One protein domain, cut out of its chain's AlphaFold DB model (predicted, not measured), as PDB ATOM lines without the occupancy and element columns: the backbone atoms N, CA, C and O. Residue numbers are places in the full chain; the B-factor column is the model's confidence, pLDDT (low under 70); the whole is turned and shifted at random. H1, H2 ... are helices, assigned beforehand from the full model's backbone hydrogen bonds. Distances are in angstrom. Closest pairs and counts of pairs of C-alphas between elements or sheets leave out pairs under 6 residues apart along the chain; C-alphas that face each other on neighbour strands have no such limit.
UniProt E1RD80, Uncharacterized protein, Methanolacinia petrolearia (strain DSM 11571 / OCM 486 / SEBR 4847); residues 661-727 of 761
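AT A GLANCE: This is residues 661 to 727 of the 761 residues of an uncharacterized protein of Methanolacinia petrolearia (strain DSM 11571 / OCM 486 / SEBR 4847) (UniProt E1RD80). One long helix, H3, runs out from a small head at its beginning, where the later part of H1 and the short helix H2 pack on its first turns; residues 719 to 725, at the other end, stick out free. H1 and H2 fold back on each other as a hairpin, and H2 and H3 make a second one. The printed part has 67 residues with three named helices, in the order H1, H2, H3, and no named strand; the class is all helix. The whole is loose, with a radius of gyration of the C-alphas of 14.6 A, and spans 49 by 22 by 15 A.

IN THESE COORDINATES: H3, residues 701 to 723, is 31.7 A long, from C-alpha 701 at (134.944, 172.600, 114.881) to C-alpha 723 at (154.476, 171.563, 139.862). H1, residues 666 to 680, is 21.2 A long and begins with C-alpha 666 at (135.178, 173.318, 98.742). H2 holds residues 689 to 696.

HOW THE PARTS SIT: H3 touches H1 with residues 701 to 705 alone; the closest C-alphas, of Ala 675 and Leu 702, are 5.0 A apart. These two run the same way at a steep tilt of 44 degrees. H3 touches H2 with residues 701 to 708 alone, closest at the C-alphas of Phe 695 and Ala 701, 4.9 A apart. This hairpin runs opposite ways at a shallow tilt of 34 degrees, only just short of steep. H1 touches H2 with residues 676 to 680 alone, closest at the C-alphas of Gln 676 and Arg 696, 5.9 A apart; they run opposite ways at a shallow tilt of 9 degrees. Every O i to N i+4 pair is within hydrogen-bond range in H2 and H3, and 9 of 11 are in H1.

THE WHOLE: The C-alphas farthest apart, of Asp 664 and Gly 725, are 49.3 A apart. The printed part has no cut; the link from H2 to H3 is tight and that from H1 to H2 short. The mean pLDDT of the printed part is 90.3, and residue 664 is under 70.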
ATOM      1  N   ALA A 661     130.156 176.709 109.210       94.12
ATOM      2  CA  ALA A 661     129.681 178.070 109.508       94.12
ATOM      3  C   ALA A 661     130.333 179.178 108.657       94.12
ATOM      4  O   ALA A 661     129.938 180.346 108.736       94.12
ATOM      5  N   PHE A 662     131.390 178.840 107.912       88.81
ATOM      6  CA  PHE A 662     132.285 179.787 107.249       88.81
ATOM      7  C   PHE A 662     132.428 179.568 105.737       88.81
ATOM      8  O   PHE A 662     133.480 179.852 105.164       88.81
ATOM      9  N   GLY A 663     131.319 179.221 105.084       74.19
ATOM     10  CA  GLY A 663     131.088 179.544 103.677       74.19
ATOM     11  C   GLY A 663     130.942 178.349 102.743       74.19
ATOM     12  O   GLY A 663     131.525 177.287 102.944       74.19
ATOM     13  N   ASP A 664     130.192 178.600 101.679       60.91
ATOM     14  CA  ASP A 664     129.939 177.754 100.519       60.91
ATOM     15  C   ASP A 664     131.196 177.632  99.638       60.91
ATOM     16  O   ASP A 664     131.320 178.250  98.579       60.91
ATOM     17  N   GLY A 665     132.186 176.862 100.100       74.56
ATOM     18  CA  GLY A 665     133.446 176.701  99.382       74.56
ATOM     19  C   GLY A 665     134.228 175.442  99.744       74.56
ATOM     20  O   GLY A 665     134.688 175.292 100.876       74.56
ATOM     21  N   THR A 666     134.517 174.641  98.716       72.94
ATOM     22  CA  THR A 666     135.178 173.318  98.742       72.94
ATOM     23  C   THR A 666     136.544 173.237  99.435       72.94
ATOM     24  O   THR A 666     137.079 172.149  99.626       72.94
ATOM     25  N   TYR A 667     137.148 174.370  99.806       81.88
ATOM     26  CA  TYR A 667     138.372 174.402 100.610       81.88
ATOM     27  C   TYR A 667     138.112 174.560 102.115       81.88
ATOM     28  O   TYR A 667     138.941 174.134 102.913       81.88
ATOM     29  N   TYR A 668     137.010 175.198 102.521       87.00
ATOM     30  CA  TYR A 668     136.688 175.361 103.943       87.00
ATOM     31  C   TYR A 668     135.978 174.124 104.489       87.00
ATOM     32  O   TYR A 668     136.343 173.658 105.558       87.00
ATOM     33  N   GLU A 669     135.047 173.580 103.705       88.88
ATOM     34  CA  GLU A 669     134.345 172.300 103.882       88.88
ATOM     35  C   GLU A 669     135.313 171.179 104.309       88.88
ATOM     36  O   GLU A 669     135.386 170.850 105.488       88.88
ATOM     37  N   VAL A 670     136.222 170.757 103.419       90.56
ATOM     38  CA  VAL A 670     137.226 169.697 103.672       90.56
ATOM     39  C   VAL A 670     138.114 169.945 104.909       90.56
ATOM     40  O   VAL A 670     138.600 169.001 105.534       90.56
ATOM     41  N   VAL A 671     138.373 171.206 105.275       92.62
ATOM     42  CA  VAL A 671     139.200 171.554 106.450       92.62
ATOM     43  C   VAL A 671     138.376 171.564 107.742       92.62
ATOM     44  O   VAL A 671     138.909 171.251 108.809       92.62
ATOM     45  N   GLU A 672     137.092 171.903 107.661       94.56
ATOM     46  CA  GLU A 672     136.137 171.822 108.762       94.56
ATOM     47  C   GLU A 672     135.745 170.361 109.029       94.56
ATOM     48  O   GLU A 672     135.774 169.958 110.186       94.56
ATOM     49  N   ASP A 673     135.527 169.532 108.002       93.62
ATOM     50  CA  ASP A 673     135.289 168.084 108.129       93.62
ATOM     51  C   ASP A 673     136.453 167.393 108.854       93.62
ATOM     52  O   ASP A 673     136.275 166.720 109.873       93.62
ATOM     53  N   ALA A 674     137.688 167.661 108.412       93.88
ATOM     54  CA  ALA A 674     138.895 167.165 109.071       93.88
ATOM     55  C   ALA A 674     139.025 167.657 110.530       93.88
ATOM     56  O   ALA A 674     139.607 166.967 111.371       93.88
ATOM     57  N   ALA A 675     138.474 168.831 110.862       95.56
ATOM     58  CA  ALA A 675     138.399 169.321 112.236       95.56
ATOM     59  C   ALA A 675     137.241 168.691 113.032       95.56
ATOM     60  O   ALA A 675     137.376 168.491 114.242       95.56
ATOM     61  N   GLN A 676     136.128 168.330 112.392       96.00
ATOM     62  CA  GLN A 676     135.042 167.568 113.007       96.00
ATOM     63  C   GLN A 676     135.518 166.160 113.379       96.00
ATOM     64  O   GLN A 676     135.339 165.756 114.525       96.00
ATOM     65  N   ASP A 677     136.253 165.469 112.508       94.50
ATOM     66  CA  ASP A 677     136.893 164.186 112.833       94.50
ATOM     67  C   ASP A 677     137.956 164.313 113.931       94.50
ATOM     68  O   ASP A 677     137.921 163.594 114.935       94.50
ATOM     69  N   ALA A 678     138.859 165.291 113.820       92.12
ATOM     70  CA  ALA A 678     139.873 165.526 114.847       92.12
ATOM     71  C   ALA A 678     139.279 165.932 116.213       92.12
ATOM     72  O   ALA A 678     139.933 165.750 117.242       92.12
ATOM     73  N   THR A 679     138.045 166.453 116.248       94.75
ATOM     74  CA  THR A 679     137.318 166.722 117.497       94.75
ATOM     75  C   THR A 679     136.461 165.546 117.969       94.75
ATOM     76  O   THR A 679     136.376 165.365 119.180       94.75
ATOM     77  N   ARG A 680     135.912 164.699 117.083       91.81
ATOM     78  CA  ARG A 680     135.274 163.411 117.448       91.81
ATOM     79  C   ARG A 680     136.247 162.515 118.223       91.81
ATOM     80  O   ARG A 680     135.897 161.963 119.263       91.81
ATOM     81  N   LEU A 681     137.519 162.472 117.811       90.00
ATOM     82  CA  LEU A 681     138.595 161.775 118.540       90.00
ATOM     83  C   LEU A 681     138.821 162.283 119.984       90.00
ATOM     84  O   LEU A 681     139.451 161.590 120.784       90.00
ATOM     85  N   ALA A 682     138.322 163.473 120.334       89.00
ATOM     86  CA  ALA A 682     138.426 164.059 121.671       89.00
ATOM     87  C   ALA A 682     137.152 163.896 122.529       89.00
ATOM     88  O   ALA A 682     137.182 164.258 123.708       89.00
ATOM     89  N   ASP A 683     136.074 163.304 122.000       86.44
ATOM     90  CA  ASP A 683     134.819 163.076 122.742       86.44
ATOM     91  C   ASP A 683     134.999 162.100 123.921       86.44
ATOM     92  O   ASP A 683     134.300 162.166 124.929       86.44
ATOM     93  N   GLY A 684     136.034 161.253 123.879       84.69
ATOM     94  CA  GLY A 684     136.451 160.421 125.015       84.69
ATOM     95  C   GLY A 684     137.008 161.196 126.226       84.69
ATOM     96  O   GLY A 684     137.441 160.571 127.195       84.69
ATOM     97  N   ILE A 685     137.047 162.535 126.192       89.19
ATOM     98  CA  ILE A 685     137.590 163.395 127.255       89.19
ATOM     99  C   ILE A 685     136.431 164.161 127.940       89.19
ATOM    100  O   ILE A 685     135.978 165.165 127.385       89.19
ATOM    101  N   PRO A 686     135.997 163.789 129.171       72.44
ATOM    102  CA  PRO A 686     134.754 164.270 129.822       72.44
ATOM    103  C   PRO A 686     134.640 165.762 130.199       72.44
ATOM    104  O   PRO A 686     133.810 166.130 131.025       72.44
ATOM    105  N   ILE A 687     135.519 166.619 129.680       84.56
ATOM    106  CA  ILE A 687     135.481 168.087 129.829       84.56
ATOM    107  C   ILE A 687     135.612 168.774 128.457       84.56
ATOM    108  O   ILE A 687     135.246 169.938 128.307       84.56
ATOM    109  N   LEU A 688     136.145 168.071 127.450       90.75
ATOM    110  CA  LEU A 688     136.293 168.591 126.093       90.75
ATOM    111  C   LEU A 688     135.148 168.143 125.185       90.75
ATOM    112  O   LEU A 688     134.789 168.925 124.314       90.75
ATOM    113  N   SER A 689     134.555 166.963 125.420       90.69
ATOM    114  CA  SER A 689     133.436 166.419 124.635       90.69
ATOM    115  C   SER A 689     132.308 167.436 124.451       90.69
ATOM    116  O   SER A 689     132.111 167.914 123.342       90.69
ATOM    117  N   ASP A 690     131.644 167.872 125.524       94.19
ATOM    118  CA  ASP A 690     130.523 168.827 125.484       94.19
ATOM    119  C   ASP A 690     130.874 170.125 124.731       94.19
ATOM    120  O   ASP A 690     130.074 170.672 123.972       94.19
ATOM    121  N   VAL A 691     132.097 170.629 124.938       94.62
ATOM    122  CA  VAL A 691     132.583 171.881 124.341       94.62
ATOM    123  C   VAL A 691     132.845 171.704 122.847       94.62
ATOM    124  O   VAL A 691     132.474 172.562 122.050       94.62
ATOM    125  N   LEU A 692     133.484 170.603 122.460       95.50
ATOM    126  CA  LEU A 692     133.829 170.305 121.076       95.50
ATOM    127  C   LEU A 692     132.612 169.841 120.273       95.50
ATOM    128  O   LEU A 692     132.471 170.265 119.132       95.50
ATOM    129  N   GLN A 693     131.695 169.086 120.873       94.75
ATOM    130  CA  GLN A 693     130.394 168.756 120.297       94.75
ATOM    131  C   GLN A 693     129.574 170.024 120.034       94.75
ATOM    132  O   GLN A 693     129.021 170.154 118.946       94.75
ATOM    133  N   TRP A 694     129.564 170.997 120.960       95.38
ATOM    134  CA  TRP A 694     128.937 172.303 120.717       95.38
ATOM    135  C   TRP A 694     129.597 173.059 119.557       95.38
ATOM    136  O   TRP A 694     128.897 173.667 118.751       95.38
ATOM    137  N   PHE A 695     130.927 173.015 119.430       96.75
ATOM    138  CA  PHE A 695     131.614 173.609 118.279       96.75
ATOM    139  C   PHE A 695     131.276 172.885 116.964       96.75
ATOM    140  O   PHE A 695     130.960 173.559 115.986       96.75
ATOM    141  N   ARG A 696     131.271 171.544 116.937       95.94
ATOM    142  CA  ARG A 696     130.852 170.756 115.764       95.94
ATOM    143  C   ARG A 696     129.421 171.086 115.351       95.94
ATOM    144  O   ARG A 696     129.212 171.468 114.209       95.94
ATOM    145  N   SER A 697     128.463 171.052 116.281       94.69
ATOM    146  CA  SER A 697     127.026 171.229 116.000       94.69
ATOM    147  C   SER A 697     126.617 172.630 115.517       94.69
ATOM    148  O   SER A 697     125.428 172.908 115.387       94.69
ATOM    149  N   HIS A 698     127.580 173.531 115.325       95.56
ATOM    150  CA  HIS A 698     127.393 174.867 114.765       95.56
ATOM    151  C   HIS A 698     128.288 175.120 113.538       95.56
ATOM    152  O   HIS A 698     128.344 176.265 113.102       95.56
ATOM    153  N   GLY A 699     129.020 174.120 113.023       96.06
ATOM    154  CA  GLY A 699     129.981 174.293 111.921       96.06
ATOM    155  C   GLY A 699     131.244 175.068 112.313       96.06
ATOM    156  O   GLY A 699     131.766 175.858 111.523       96.06
ATOM    157  N   LEU A 700     131.665 174.947 113.577       97.25
ATOM    158  CA  LEU A 700     132.747 175.715 114.203       97.25
ATOM    159  C   LEU A 700     133.831 174.815 114.831       97.25
ATOM    160  O   LEU A 700     134.549 175.262 115.729       97.25
ATOM    161  N   ALA A 701     133.973 173.568 114.387       96.50
ATOM    162  CA  ALA A 701     134.944 172.600 114.881       96.50
ATOM    163  C   ALA A 701     136.390 173.080 114.716       96.50
ATOM    164  O   ALA A 701     137.147 173.009 115.683       96.50
ATOM    165  N   LEU A 702     136.779 173.649 113.567       96.38
ATOM    166  CA  LEU A 702     138.120 174.216 113.371       96.38
ATOM    167  C   LEU A 702     138.408 175.375 114.358       96.38
ATOM    168  O   LEU A 702     139.418 175.311 115.071       96.38
ATOM    169  N   PRO A 703     137.542 176.405 114.495       95.81
ATOM    170  CA  PRO A 703     137.619 177.376 115.590       95.81
ATOM    171  C   PRO A 703     137.694 176.739 116.986       95.81
ATOM    172  O   PRO A 703     138.498 177.173 117.815       95.81
ATOM    173  N   GLY A 704     136.880 175.715 117.245       95.94
ATOM    174  CA  GLY A 704     136.799 175.014 118.524       95.94
ATOM    175  C   GLY A 704     138.093 174.308 118.897       95.94
ATOM    176  O   GLY A 704     138.598 174.492 120.003       95.94
ATOM    177  N   LEU A 705     138.682 173.577 117.952       95.81
ATOM    178  CA  LEU A 705     139.954 172.871 118.090       95.81
ATOM    179  C   LEU A 705     141.094 173.863 118.392       95.81
ATOM    180  O   LEU A 705     141.896 173.636 119.300       95.81
ATOM    181  N   ILE A 706     141.115 175.022 117.719       94.88
ATOM    182  CA  ILE A 706     142.079 176.105 117.983       94.88
ATOM    183  C   ILE A 706     141.908 176.678 119.402       94.88
ATOM    184  O   ILE A 706     142.898 176.869 120.117       94.88
ATOM    185  N   VAL A 707     140.670 176.948 119.836       94.62
ATOM    186  CA  VAL A 707     140.380 177.499 121.172       94.62
ATOM    187  C   VAL A 707     140.711 176.488 122.273       94.62
ATOM    188  O   VAL A 707     141.439 176.823 123.210       94.62
ATOM    189  N   VAL A 708     140.231 175.250 122.153       94.69
ATOM    190  CA  VAL A 708     140.450 174.174 123.130       94.69
ATOM    191  C   VAL A 708     141.927 173.795 123.206       94.69
ATOM    192  O   VAL A 708     142.479 173.755 124.306       94.69
ATOM    193  N   GLY A 709     142.609 173.624 122.069       92.31
ATOM    194  CA  GLY A 709     144.053 173.385 122.030       92.31
ATOM    195  C   GLY A 709     144.843 174.508 122.710       92.31
ATOM    196  O   GLY A 709     145.726 174.243 123.528       92.31
ATOM    197  N   GLY A 710     144.469 175.769 122.467       91.19
ATOM    198  CA  GLY A 710     145.046 176.928 123.154       91.19
ATOM    199  C   GLY A 710     144.852 176.894 124.675       91.19
ATOM    200  O   GLY A 710     145.806 177.126 125.423       91.19
ATOM    201  N   VAL A 711     143.648 176.559 125.150       92.25
ATOM    202  CA  VAL A 711     143.340 176.427 126.586       92.25
ATOM    203  C   VAL A 711     144.125 175.278 127.224       92.25
ATOM    204  O   VAL A 711     144.718 175.476 128.285       92.25
ATOM    205  N   VAL A 712     144.201 174.110 126.576       91.12
ATOM    206  CA  VAL A 712     144.964 172.947 127.064       91.12
ATOM    207  C   VAL A 712     146.460 173.267 127.161       91.12
ATOM    208  O   VAL A 712     147.079 172.981 128.187       91.12
ATOM    209  N   VAL A 713     147.043 173.934 126.158       88.44
ATOM    210  CA  VAL A 713     148.458 174.351 126.178       88.44
ATOM    211  C   VAL A 713     148.736 175.362 127.297       88.44
ATOM    212  O   VAL A 713     149.719 175.216 128.029       88.44
ATOM    213  N   ILE A 714     147.874 176.369 127.482       88.69
ATOM    214  CA  ILE A 714     148.035 177.379 128.543       88.69
ATOM    215  C   ILE A 714     147.858 176.748 129.934       88.69
ATOM    216  O   ILE A 714     148.669 176.999 130.830       88.69
ATOM    217  N   GLY A 715     146.844 175.898 130.111       90.44
ATOM    218  CA  GLY A 715     146.579 175.173 131.355       90.44
ATOM    219  C   GLY A 715     147.709 174.213 131.725       90.44
ATOM    220  O   GLY A 715     148.190 174.239 132.857       90.44
ATOM    221  N   GLY A 716     148.208 173.435 130.759       90.19
ATOM    222  CA  GLY A 716     149.353 172.540 130.936       90.19
ATOM    223  C   GLY A 716     150.641 173.289 131.289       90.19
ATOM    224  O   GLY A 716     151.335 172.914 132.235       90.19
ATOM    225  N   ALA A 717     150.934 174.402 130.605       84.50
ATOM    226  CA  ALA A 717     152.083 175.252 130.923       84.50
ATOM    227  C   ALA A 717     151.986 175.873 132.330       84.50
ATOM    228  O   ALA A 717     152.992 175.955 133.042       84.50
ATOM    229  N   TYR A 718     150.785 176.271 132.761       88.75
ATOM    230  CA  TYR A 718     150.533 176.772 134.113       88.75
ATOM    231  C   TYR A 718     150.696 175.674 135.176       88.75
ATOM    232  O   TYR A 718     151.434 175.867 136.144       88.75
ATOM    233  N   ALA A 719     150.090 174.501 134.972       88.81
ATOM    234  CA  ALA A 719     150.206 173.355 135.873       88.81
ATOM    235  C   ALA A 719     151.666 172.888 136.020       88.81
ATOM    236  O   ALA A 719     152.148 172.699 137.137       88.81
ATOM    237  N   TYR A 720     152.413 172.809 134.915       88.94
ATOM    238  CA  TYR A 720     153.849 172.517 134.924       88.94
ATOM    239  C   TYR A 720     154.662 173.597 135.661       88.94
ATOM    240  O   TYR A 720     155.579 173.281 136.427       88.94
ATOM    241  N   SER A 721     154.316 174.879 135.482       91.31
ATOM    242  CA  SER A 721     154.958 175.988 136.199       91.31
ATOM    243  C   SER A 721     154.723 175.934 137.712       91.31
ATOM    244  O   SER A 721     155.607 176.355 138.460       91.31
ATOM    245  N   GLN A 722     153.564 175.438 138.161       90.69
ATOM    246  CA  GLN A 722     153.266 175.217 139.579       90.69
ATOM    247  C   GLN A 722     154.013 173.984 140.108       90.69
ATOM    248  O   GLN A 722     154.774 174.091 141.068       90.69
ATOM    249  N   ALA A 723     153.883 172.834 139.437       88.94
ATOM    250  CA  ALA A 723     154.476 171.563 139.862       88.94
ATOM    251  C   ALA A 723     156.015 171.586 139.939       88.94
ATOM    252  O   ALA A 723     156.606 170.888 140.759       88.94
ATOM    253  N   THR A 724     156.680 172.389 139.101       92.38
ATOM    254  CA  THR A 724     158.152 172.485 139.075       92.38
ATOM    255  C   THR A 724     158.724 173.697 139.813       92.38
ATOM    256  O   THR A 724     159.948 173.824 139.903       92.38
ATOM    257  N   GLY A 725     157.882 174.635 140.265       94.25
ATOM    258  CA  GLY A 725     158.296 175.943 140.796       94.25
ATOM    259  C   GLY A 725     159.026 176.855 139.791       94.25
ATOM    260  O   GLY A 725     159.428 177.970 140.135       94.25
ATOM    261  N   LYS A 726     159.220 176.416 138.539       90.06
ATOM    262  CA  LYS A 726     159.926 177.165 137.494       90.06
ATOM    263  C   LYS A 726     158.917 177.973 136.691       90.06
ATOM    264  O   LYS A 726     158.171 177.412 135.896       90.06
ATOM    265  N   ARG A 727     158.942 179.301 136.849       80.00
ATOM    266  CA  ARG A 727     158.113 180.221 136.052       80.00
ATOM    267  C   ARG A 727     158.369 180.023 134.557       80.00
ATOM    268  O   ARG A 727     159.414 180.438 134.051       80.00
TER     269      ARG A 727